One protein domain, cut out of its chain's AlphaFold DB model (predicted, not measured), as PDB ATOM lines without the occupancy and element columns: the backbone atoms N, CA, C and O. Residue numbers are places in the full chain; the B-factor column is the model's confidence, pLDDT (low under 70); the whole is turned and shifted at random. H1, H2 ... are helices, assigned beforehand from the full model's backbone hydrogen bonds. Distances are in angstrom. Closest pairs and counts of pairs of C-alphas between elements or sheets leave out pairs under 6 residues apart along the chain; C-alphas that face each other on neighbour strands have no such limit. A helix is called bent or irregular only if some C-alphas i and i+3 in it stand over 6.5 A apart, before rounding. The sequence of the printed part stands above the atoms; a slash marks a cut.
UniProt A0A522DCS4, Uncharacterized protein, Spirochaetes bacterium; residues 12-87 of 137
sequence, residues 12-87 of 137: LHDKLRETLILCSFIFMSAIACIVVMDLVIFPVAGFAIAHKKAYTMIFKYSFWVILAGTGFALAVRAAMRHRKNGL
ATOM      1  N   LEU A  12     176.982 231.877 142.132       69.50
ATOM      2  CA  LEU A  12     176.741 230.669 142.943       69.50
ATOM      3  C   LEU A  12     175.506 229.882 142.470       69.50
ATOM      4  O   LEU A  12     175.482 228.659 142.551       69.50
ATOM      5  N   HIS A  13     174.519 230.584 141.910       73.56
ATOM      6  CA  HIS A  13     173.338 229.995 141.289       73.56
ATOM      7  C   HIS A  13     173.668 229.045 140.120       73.56
ATOM      8  O   HIS A  13     173.056 227.985 140.012       73.56
ATOM      9  N   ASP A  14     174.654 229.369 139.279       75.81
ATOM     10  CA  ASP A  14     175.043 228.498 138.164       75.81
ATOM     11  C   ASP A  14     175.769 227.246 138.664       75.81
ATOM     12  O   ASP A  14     175.465 226.147 138.205       75.81
ATOM     13  N   LYS A  15     176.618 227.374 139.696       76.94
ATOM     14  CA  LYS A  15     177.239 226.212 140.359       76.94
ATOM     15  C   LYS A  15     176.212 225.305 141.036       76.94
ATOM     16  O   LYS A  15     176.350 224.085 140.993       76.94
ATOM     17  N   LEU A  16     175.177 225.880 141.649       80.62
ATOM     18  CA  LEU A  16     174.078 225.109 142.237       80.62
ATOM     19  C   LEU A  16     173.288 224.368 141.160       80.62
ATOM     20  O   LEU A  16     173.007 223.184 141.326       80.62
ATOM     21  N   ARG A  17     172.981 225.025 140.037       83.75
ATOM     22  CA  ARG A  17     172.286 224.396 138.909       83.75
ATOM     23  C   ARG A  17     173.097 223.245 138.316       83.75
ATOM     24  O   ARG A  17     172.543 222.179 138.076       83.75
ATOM     25  N   GLU A  18     174.396 223.440 138.121       81.69
ATOM     26  CA  GLU A  18     175.302 222.416 137.596       81.69
ATOM     27  C   GLU A  18     175.423 221.220 138.552       81.69
ATOM     28  O   GLU A  18     175.296 220.069 138.134       81.69
ATOM     29  N   THR A  19     175.540 221.484 139.857       85.19
ATOM     30  CA  THR A  19     175.560 220.440 140.896       85.19
ATOM     31  C   THR A  19     174.239 219.671 140.951       85.19
ATOM     32  O   THR A  19     174.238 218.450 141.084       85.19
ATOM     33  N   LEU A  20     173.105 220.362 140.808       89.38
ATOM     34  CA  LEU A  20     171.777 219.748 140.803       89.38
ATOM     35  C   LEU A  20     171.593 218.848 139.577       89.38
ATOM     36  O   LEU A  20     171.097 217.730 139.714       89.38
ATOM     37  N   ILE A  21     172.062 219.279 138.403       92.31
ATOM     38  CA  ILE A  21     172.076 218.449 137.193       92.31
ATOM     39  C   ILE A  21     172.919 217.190 137.432       92.31
ATOM     40  O   ILE A  21     172.429 216.088 137.180       92.31
ATOM     41  N   LEU A  22     174.127 217.327 137.990       89.19
ATOM     42  CA  LEU A  22     174.993 216.186 138.299       89.19
ATOM     43  C   LEU A  22     174.326 215.208 139.281       89.19
ATOM     44  O   LEU A  22     174.271 214.009 139.018       89.19
ATOM     45  N   CYS A  23     173.760 215.719 140.377       89.56
ATOM     46  CA  CYS A  23     173.036 214.916 141.361       89.56
ATOM     47  C   CYS A  23     171.831 214.203 140.744       89.56
ATOM     48  O   CYS A  23     171.637 213.016 140.990       89.56
ATOM     49  N   SER A  24     171.042 214.891 139.915       90.81
ATOM     50  CA  SER A  24     169.883 214.292 139.245       90.81
ATOM     51  C   SER A  24     170.294 213.176 138.285       90.81
ATOM     52  O   SER A  24     169.632 212.142 138.222       90.81
ATOM     53  N   PHE A  25     171.426 213.342 137.595       93.38
ATOM     54  CA  PHE A  25     171.972 212.328 136.706       93.38
ATOM     55  C   PHE A  25     172.448 211.100 137.484       93.38
ATOM     56  O   PHE A  25     172.128 209.972 137.112       93.38
ATOM     57  N   ILE A  26     173.153 211.308 138.600       92.56
ATOM     58  CA  ILE A  26     173.583 210.223 139.493       92.56
ATOM     59  C   ILE A  26     172.365 209.486 140.056       92.56
ATOM     60  O   ILE A  26     172.333 208.259 140.045       92.56
ATOM     61  N   PHE A  27     171.345 210.219 140.501       94.19
ATOM     62  CA  PHE A  27     170.133 209.636 141.064       94.19
ATOM     63  C   PHE A  27     169.348 208.823 140.025       94.19
ATOM     64  O   PHE A  27     168.985 207.679 140.287       94.19
ATOM     65  N   MET A  28     169.160 209.360 138.816       91.94
ATOM     66  CA  MET A  28     168.537 208.625 137.709       91.94
ATOM     67  C   MET A  28     169.339 207.384 137.318       91.94
ATOM     68  O   MET A  28     168.756 206.329 137.077       91.94
ATOM     69  N   SER A  29     170.669 207.487 137.297       90.62
ATOM     70  CA  SER A  29     171.554 206.345 137.058       90.62
ATOM     71  C   SER A  29     171.387 205.271 138.139       90.62
ATOM     72  O   SER A  29     171.249 204.093 137.821       90.62
ATOM     73  N   ALA A  30     171.305 205.664 139.413       91.00
ATOM     74  CA  ALA A  30     171.088 204.737 140.520       91.00
ATOM     75  C   ALA A  30     169.733 204.019 140.416       91.00
ATOM     76  O   ALA A  30     169.678 202.801 140.576       91.00
ATOM     77  N   ILE A  31     168.657 204.740 140.078       92.06
ATOM     78  CA  ILE A  31     167.339 204.133 139.837       92.06
ATOM     79  C   ILE A  31     167.415 203.143 138.676       92.06
ATOM     80  O   ILE A  31     166.939 202.017 138.802       92.06
ATOM     81  N   ALA A  32     168.038 203.529 137.562       90.06
ATOM     82  CA  ALA A  32     168.209 202.639 136.421       90.06
ATOM     83  C   ALA A  32     168.979 201.366 136.812       90.06
ATOM     84  O   ALA A  32     168.583 200.272 136.414       90.06
ATOM     85  N   CYS A  33     170.023 201.479 137.638       88.25
ATOM     86  CA  CYS A  33     170.758 200.328 138.161       88.25
ATOM     87  C   CYS A  33     169.877 199.394 139.003       88.25
ATOM     88  O   CYS A  33     169.948 198.183 138.807       88.25
ATOM     89  N   ILE A  34     169.032 199.929 139.891       90.06
ATOM     90  CA  ILE A  34     168.093 199.122 140.693       90.06
ATOM     91  C   ILE A  34     167.122 198.376 139.773       90.06
ATOM     92  O   ILE A  34     166.966 197.163 139.875       90.06
ATOM     93  N   VAL A  35     166.535 199.086 138.809       90.69
ATOM     94  CA  VAL A  35     165.594 198.505 137.842       90.69
ATOM     95  C   VAL A  35     166.252 197.393 137.023       90.69
ATOM     96  O   VAL A  35     165.652 196.341 136.816       90.69
ATOM     97  N   VAL A  36     167.498 197.586 136.580       88.38
ATOM     98  CA  VAL A  36     168.268 196.553 135.869       88.38
ATOM     99  C   VAL A  36     168.550 195.352 136.772       88.38
ATOM    100  O   VAL A  36     168.483 194.211 136.309       88.38
ATOM    101  N   MET A  37     168.845 195.580 138.051       82.25
ATOM    102  CA  MET A  37     169.079 194.502 139.009       82.25
ATOM    103  C   MET A  37     167.831 193.628 139.184       82.25
ATOM    104  O   MET A  37     167.925 192.405 139.062       82.25
ATOM    105  N   ASP A  38     166.664 194.239 139.352       86.25
ATOM    106  CA  ASP A  38     165.414 193.502 139.557       86.25
ATOM    107  C   ASP A  38     164.899 192.833 138.274       86.25
ATOM    108  O   ASP A  38     164.501 191.669 138.296       86.25
ATOM    109  N   LEU A  39     164.928 193.529 137.131       84.31
ATOM    110  CA  LEU A  39     164.368 193.002 135.877       84.31
ATOM    111  C   LEU A  39     165.284 192.025 135.153       84.31
ATOM    112  O   LEU A  39     164.795 191.152 134.438       84.31
ATOM    113  N   VAL A  40     166.601 192.197 135.263       82.94
ATOM    114  CA  VAL A  40     167.563 191.413 134.480       82.94
ATOM    115  C   VAL A  40     168.333 190.473 135.384       82.94
ATOM    116  O   VAL A  40     168.359 189.271 135.132       82.94
ATOM    117  N   ILE A  41     168.952 190.986 136.448       83.12
ATOM    118  CA  ILE A  41     169.875 190.180 137.256       83.12
ATOM    119  C   ILE A  41     169.112 189.116 138.049       83.12
ATOM    120  O   ILE A  41     169.514 187.954 138.032       83.12
ATOM    121  N   PHE A  42     167.993 189.471 138.683       79.69
ATOM    122  CA  PHE A  42     167.214 188.540 139.502       79.69
ATOM    123  C   PHE A  42     166.677 187.314 138.731       79.69
ATOM    124  O   PHE A  42     166.966 186.186 139.147       79.69
ATOM    125  N   PRO A  43     165.971 187.449 137.585       82.50
ATOM    126  CA  PRO A  43     165.498 186.281 136.839       82.50
ATOM    127  C   PRO A  43     166.642 185.482 136.209       82.50
ATOM    128  O   PRO A  43     166.564 184.256 136.140       82.50
ATOM    129  N   VAL A  44     167.728 186.143 135.792       80.81
ATOM    130  CA  VAL A  44     168.913 185.456 135.260       80.81
ATOM    131  C   VAL A  44     169.593 184.625 136.349       80.81
ATOM    132  O   VAL A  44     169.961 183.478 136.095       80.81
ATOM    133  N   ALA A  45     169.708 185.152 137.569       79.75
ATOM    134  CA  ALA A  45     170.238 184.417 138.712       79.75
ATOM    135  C   ALA A  45     169.328 183.239 139.098       79.75
ATOM    136  O   ALA A  45     169.815 182.121 139.272       79.75
ATOM    137  N   GLY A  46     168.008 183.451 139.145       80.06
ATOM    138  CA  GLY A  46     167.035 182.380 139.380       80.06
ATOM    139  C   GLY A  46     167.134 181.263 138.336       80.06
ATOM    140  O   GLY A  46     167.183 180.080 138.681       80.06
ATOM    141  N   PHE A  47     167.272 181.625 137.059       80.25
ATOM    142  CA  PHE A  47     167.470 180.673 135.967       80.25
ATOM    143  C   PHE A  47     168.813 179.930 136.065       80.25
ATOM    144  O   PHE A  47     168.874 178.722 135.821       80.25
ATOM    145  N   ALA A  48     169.886 180.618 136.462       76.88
ATOM    146  CA  ALA A  48     171.206 180.017 136.649       76.88
ATOM    147  C   ALA A  48     171.210 178.948 137.754       76.88
ATOM    148  O   ALA A  48     171.883 177.922 137.615       76.88
ATOM    149  N   ILE A  49     170.438 179.166 138.822       77.69
ATOM    150  CA  ILE A  49     170.285 178.211 139.925       77.69
ATOM    151  C   ILE A  49     169.411 177.025 139.490       77.69
ATOM    152  O   ILE A  49     169.803 175.876 139.694       77.69
ATOM    153  N   ALA A  50     168.273 177.283 138.837       80.50
ATOM    154  CA  ALA A  50     167.330 176.244 138.416       80.50
ATOM    155  C   ALA A  50     167.882 175.326 137.307       80.50
ATOM    156  O   ALA A  50     167.666 174.113 137.322       80.50
ATOM    157  N   HIS A  51     168.634 175.878 136.348       80.06
ATOM    158  CA  HIS A  51     169.122 175.153 135.172       80.06
ATOM    159  C   HIS A  51     170.623 175.351 134.937       80.06
ATOM    160  O   HIS A  51     171.071 175.735 133.854       80.06
ATOM    161  N   LYS A  52     171.430 174.995 135.943       77.19
ATOM    162  CA  LYS A  52     172.896 175.164 135.956       77.19
ATOM    163  C   LYS A  52     173.608 174.685 134.682       77.19
ATOM    164  O   LYS A  52     174.494 175.374 134.170       77.19
ATOM    165  N   LYS A  53     173.228 173.518 134.138       77.12
ATOM    166  CA  LYS A  53     173.830 172.964 132.904       77.12
ATOM    167  C   LYS A  53     173.521 173.814 131.664       77.12
ATOM    168  O   LYS A  53     174.440 174.120 130.907       77.12
ATOM    169  N   ALA A  54     172.264 174.224 131.480       76.19
ATOM    170  CA  ALA A  54     171.855 175.059 130.349       76.19
ATOM    171  C   ALA A  54     172.476 176.459 130.441       76.19
ATOM    172  O   ALA A  54     173.026 176.952 129.458       76.19
ATOM    173  N   TYR A  55     172.482 177.052 131.638       78.31
ATOM    174  CA  TYR A  55     173.102 178.352 131.876       78.31
ATOM    175  C   TYR A  55     174.594 178.348 131.532       78.31
ATOM    176  O   TYR A  55     175.060 179.207 130.793       78.31
ATOM    177  N   THR A  56     175.336 177.329 131.983       80.12
ATOM    178  CA  THR A  56     176.780 177.213 131.703       80.12
ATOM    179  C   THR A  56     177.055 177.103 130.201       80.12
ATOM    180  O   THR A  56     178.003 177.701 129.690       80.12
ATOM    181  N   MET A  57     176.211 176.364 129.475       80.44
ATOM    182  CA  MET A  57     176.330 176.202 128.029       80.44
ATOM    183  C   MET A  57     176.060 177.520 127.292       80.44
ATOM    184  O   MET A  57     176.888 177.942 126.487       80.44
ATOM    185  N   ILE A  58     174.960 178.206 127.619       81.75
ATOM    186  CA  ILE A  58     174.607 179.510 127.037       81.75
ATOM    187  C   ILE A  58     175.713 180.530 127.313       81.75
ATOM    188  O   ILE A  58     176.181 181.188 126.389       81.75
ATOM    189  N   PHE A  59     176.199 180.608 128.554       78.75
ATOM    190  CA  PHE A  59     177.234 181.565 128.938       78.75
ATOM    191  C   PHE A  59     178.549 181.322 128.187       78.75
ATOM    192  O   PHE A  59     179.180 182.265 127.704       78.75
ATOM    193  N   LYS A  60     178.936 180.049 128.015       79.25
ATOM    194  CA  LYS A  60     180.117 179.669 127.232       79.25
ATOM    195  C   LYS A  60     179.991 180.136 125.781       79.25
ATOM    196  O   LYS A  60     180.935 180.729 125.265       79.25
ATOM    197  N   TYR A  61     178.854 179.903 125.123       81.94
ATOM    198  CA  TYR A  61     178.662 180.336 123.735       81.94
ATOM    199  C   TYR A  61     178.527 181.853 123.602       81.94
ATOM    200  O   TYR A  61     179.137 182.426 122.702       81.94
ATOM    201  N   SER A  62     177.820 182.521 124.517       78.25
ATOM    202  CA  SER A  62     177.722 183.984 124.538       78.25
ATOM    203  C   SER A  62     179.091 184.647 124.644       78.25
ATOM    204  O   SER A  62     179.335 185.622 123.938       78.25
ATOM    205  N   PHE A  63     180.013 184.103 125.447       78.56
ATOM    206  CA  PHE A  63     181.378 184.624 125.521       78.56
ATOM    207  C   PHE A  63     182.084 184.579 124.158       78.56
ATOM    208  O   PHE A  63     182.629 185.587 123.710       78.56
ATOM    209  N   TRP A  64     182.016 183.441 123.458       77.25
ATOM    210  CA  TRP A  64     182.603 183.303 122.120       77.25
ATOM    211  C   TRP A  64     181.936 184.212 121.087       77.25
ATOM    212  O   TRP A  64     182.632 184.804 120.266       77.25
ATOM    213  N   VAL A  65     180.612 184.375 121.146       83.12
ATOM    214  CA  VAL A  65     179.861 185.269 120.251       83.12
ATOM    215  C   VAL A  65     180.251 186.729 120.477       83.12
ATOM    216  O   VAL A  65     180.490 187.449 119.511       83.12
ATOM    217  N   ILE A  66     180.371 187.172 121.731       81.88
ATOM    218  CA  ILE A  66     180.789 188.542 122.064       81.88
ATOM    219  C   ILE A  66     182.236 188.778 121.626       81.88
ATOM    220  O   ILE A  66     182.539 189.815 121.030       81.88
ATOM    221  N   LEU A  67     183.131 187.817 121.868       78.50
ATOM    222  CA  LEU A  67     184.535 187.906 121.468       78.50
ATOM    223  C   LEU A  67     184.682 187.970 119.938       78.50
ATOM    224  O   LEU A  67     185.376 188.839 119.409       78.50
ATOM    225  N   ALA A  68     183.980 187.097 119.213       79.94
ATOM    226  CA  ALA A  68     183.977 187.091 117.754       79.94
ATOM    227  C   ALA A  68     183.329 188.361 117.182       79.94
ATOM    228  O   ALA A  68     183.871 188.968 116.259       79.94
ATOM    229  N   GLY A  69     182.209 188.807 117.757       82.50
ATOM    230  CA  GLY A  69     181.489 190.005 117.331       82.50
ATOM    231  C   GLY A  69     182.296 191.286 117.534       82.50
ATOM    232  O   GLY A  69     182.365 192.121 116.632       82.50
ATOM    233  N   THR A  70     182.968 191.433 118.677       78.75
ATOM    234  CA  THR A  70     183.856 192.579 118.934       78.75
ATOM    235  C   THR A  70     185.081 192.561 118.022       78.75
ATOM    236  O   THR A  70     185.407 193.594 117.432       78.75
ATOM    237  N   GLY A  71     185.704 191.396 117.819       78.75
ATOM    238  CA  GLY A  71     186.791 191.228 116.850       78.75
ATOM    239  C   GLY A  71     186.371 191.607 115.427       78.75
ATOM    240  O   GLY A  71     187.055 192.387 114.761       78.75
ATOM    241  N   PHE A  72     185.201 191.138 114.985       79.44
ATOM    242  CA  PHE A  72     184.646 191.454 113.670       79.44
ATOM    243  C   PHE A  72     184.314 192.945 113.526       79.44
ATOM    244  O   PHE A  72     184.700 193.569 112.540       79.44
ATOM    245  N   ALA A  73     183.666 193.559 114.520       78.06
ATOM    246  CA  ALA A  73     183.329 194.981 114.491       78.06
ATOM    247  C   ALA A  73     184.577 195.879 114.404       78.06
ATOM    248  O   ALA A  73     184.589 196.871 113.668       78.06
ATOM    249  N   LEU A  74     185.647 195.522 115.121       73.75
ATOM    250  CA  LEU A  74     186.931 196.220 115.048       73.75
ATOM    251  C   LEU A  74     187.605 196.026 113.690       73.75
ATOM    252  O   LEU A  74     188.093 197.003 113.114       73.75
ATOM    253  N   ALA A  75     187.575 194.805 113.151       71.69
ATOM    254  CA  ALA A  75     188.086 194.509 111.818       71.69
ATOM    255  C   ALA A  75     187.346 195.322 110.743       71.69
ATOM    256  O   ALA A  75     187.981 195.979 109.922       71.69
ATOM    257  N   VAL A  76     186.012 195.385 110.793       77.50
ATOM    258  CA  VAL A  76     185.197 196.177 109.859       77.50
ATOM    259  C   VAL A  76     185.497 197.672 109.988       77.50
ATOM    260  O   VAL A  76     185.731 198.342 108.981       77.50
ATOM    261  N   ARG A  77     185.562 198.218 111.211       74.44
ATOM    262  CA  ARG A  77     185.895 199.639 111.428       74.44
ATOM    263  C   ARG A  77     187.266 200.005 110.877       74.44
ATOM    264  O   ARG A  77     187.409 201.038 110.220       74.44
ATOM    265  N   ALA A  78     188.274 199.180 111.130       67.19
ATOM    266  CA  ALA A  78     189.613 199.461 110.645       67.19
ATOM    267  C   ALA A  78     189.735 199.211 109.128       67.19
ATOM    268  O   ALA A  78     190.367 200.020 108.450       67.19
ATOM    269  N   ALA A  79     189.031 198.230 108.556       68.06
ATOM    270  CA  ALA A  79     188.925 198.061 107.105       68.06
ATOM    271  C   ALA A  79     188.285 199.288 106.426       68.06
ATOM    272  O   ALA A  79     188.834 199.800 105.452       68.06
ATOM    273  N   MET A  80     187.188 199.827 106.972       72.56
ATOM    274  CA  MET A  80     186.558 201.056 106.464       72.56
ATOM    275  C   MET A  80     187.492 202.271 106.553       72.56
ATOM    276  O   MET A  80     187.567 203.065 105.613       72.56
ATOM    277  N   ARG A  81     188.239 202.409 107.658       66.06
ATOM    278  CA  ARG A  81     189.209 203.501 107.844       66.06
ATOM    279  C   ARG A  81     190.361 203.422 106.843       66.06
ATOM    280  O   ARG A  81     190.811 204.451 106.357       66.06
ATOM    281  N   HIS A  82     190.816 202.217 106.514       62.25
ATOM    282  CA  HIS A  82     191.897 202.017 105.556       62.25
ATOM    283  C   HIS A  82     191.448 202.103 104.093       62.25
ATOM    284  O   HIS A  82     192.213 202.595 103.265       62.25
ATOM    285  N   ARG A  83     190.201 201.726 103.778       61.78
ATOM    286  CA  ARG A  83     189.609 201.924 102.444       61.78
ATOM    287  C   ARG A  83     189.505 203.403 102.070       61.78
ATOM    288  O   ARG A  83     189.792 203.755 100.933       61.78
ATOM    289  N   LYS A  84     189.176 204.273 103.034       63.59
ATOM    290  CA  LYS A  84     189.183 205.737 102.843       63.59
ATOM    291  C   LYS A  84     190.562 206.306 102.481       63.59
ATOM    292  O   LYS A  84     190.625 207.391 101.922       63.59
ATOM    293  N   ASN A  85     191.638 205.568 102.755       63.72
ATOM    294  CA  ASN A  85     193.011 205.993 102.490       63.72
ATOM    295  C   ASN A  85     193.599 205.375 101.203       63.72
ATOM    296  O   ASN A  85     194.785 205.550 100.948       63.72
ATOM    297  N   GLY A  86     192.811 204.630 100.416       66.75
ATOM    298  CA  GLY A  86     193.255 204.054  99.139       66.75
ATOM    299  C   GLY A  86     194.219 202.862  99.246       66.75
ATOM    300  O   GLY A  86     194.818 202.479  98.246       66.75
ATOM    301  N   LEU A  87     194.389 202.262 100.433       61.09
ATOM    302  CA  LEU A  87     195.298 201.122 100.616       61.09
ATOM    303  C   LEU A  87     194.712 199.809 100.068       61.09
ATOM    304  O   LEU A  87     193.531 199.506 100.251       61.09
TER     305      LEU A  87
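This is residues 12 to 87 of the 137 residues of an uncharacterized protein of Spirochaetes bacterium (UniProt A0A522DCS4). Two long helices, H1 and then H2, meet at their ends as a flat, open V, joined at its corner by a tight link. Away from that corner the arms spread apart, and most of each stands free. The printed part has 76 residues with two named helices and no named strand, and its class is all helix. It is extended, with a radius of gyration of the C-alphas of 21.4 A and spans of 54 by 52 by 10 A.

H1 is residues 12 to 50, 55.4 A long from C-alpha 12 at (176.741, 230.669, 142.943) to C-alpha 50. It has a kink of 27 degrees near residue 41; it is neither bent nor irregular, but only just: C-alphas 39 and 42 are 6.4 A apart. H2 is residues 52 to 83, 46.0 A long, ending with C-alpha 83 at (189.609, 201.924, 102.444).

H1 and H2 only just touch, with 3 pairs of C-alphas within 8 A, and only at the corner by their link. H1 touches H2 with residues 47 to 48 alone, and H2 touches H1 with residues 55 to 56 alone; the closest C-alphas of the two helices, those of Ala 48 and Tyr 55, are 5.4 A apart. The helices run opposite ways at a steep tilt of 48 degrees. Every O i to N i+4 pair is within hydrogen-bond range in H2, and 33 of 35 in H1.

The two C-alphas farthest apart, of Leu 12 and Lys 53, are 58.6 A apart. The printed part has no cut. Its mean pLDDT is 80.1; residue 12, residues 78 to 79 and residues 81 to 87 are under 70.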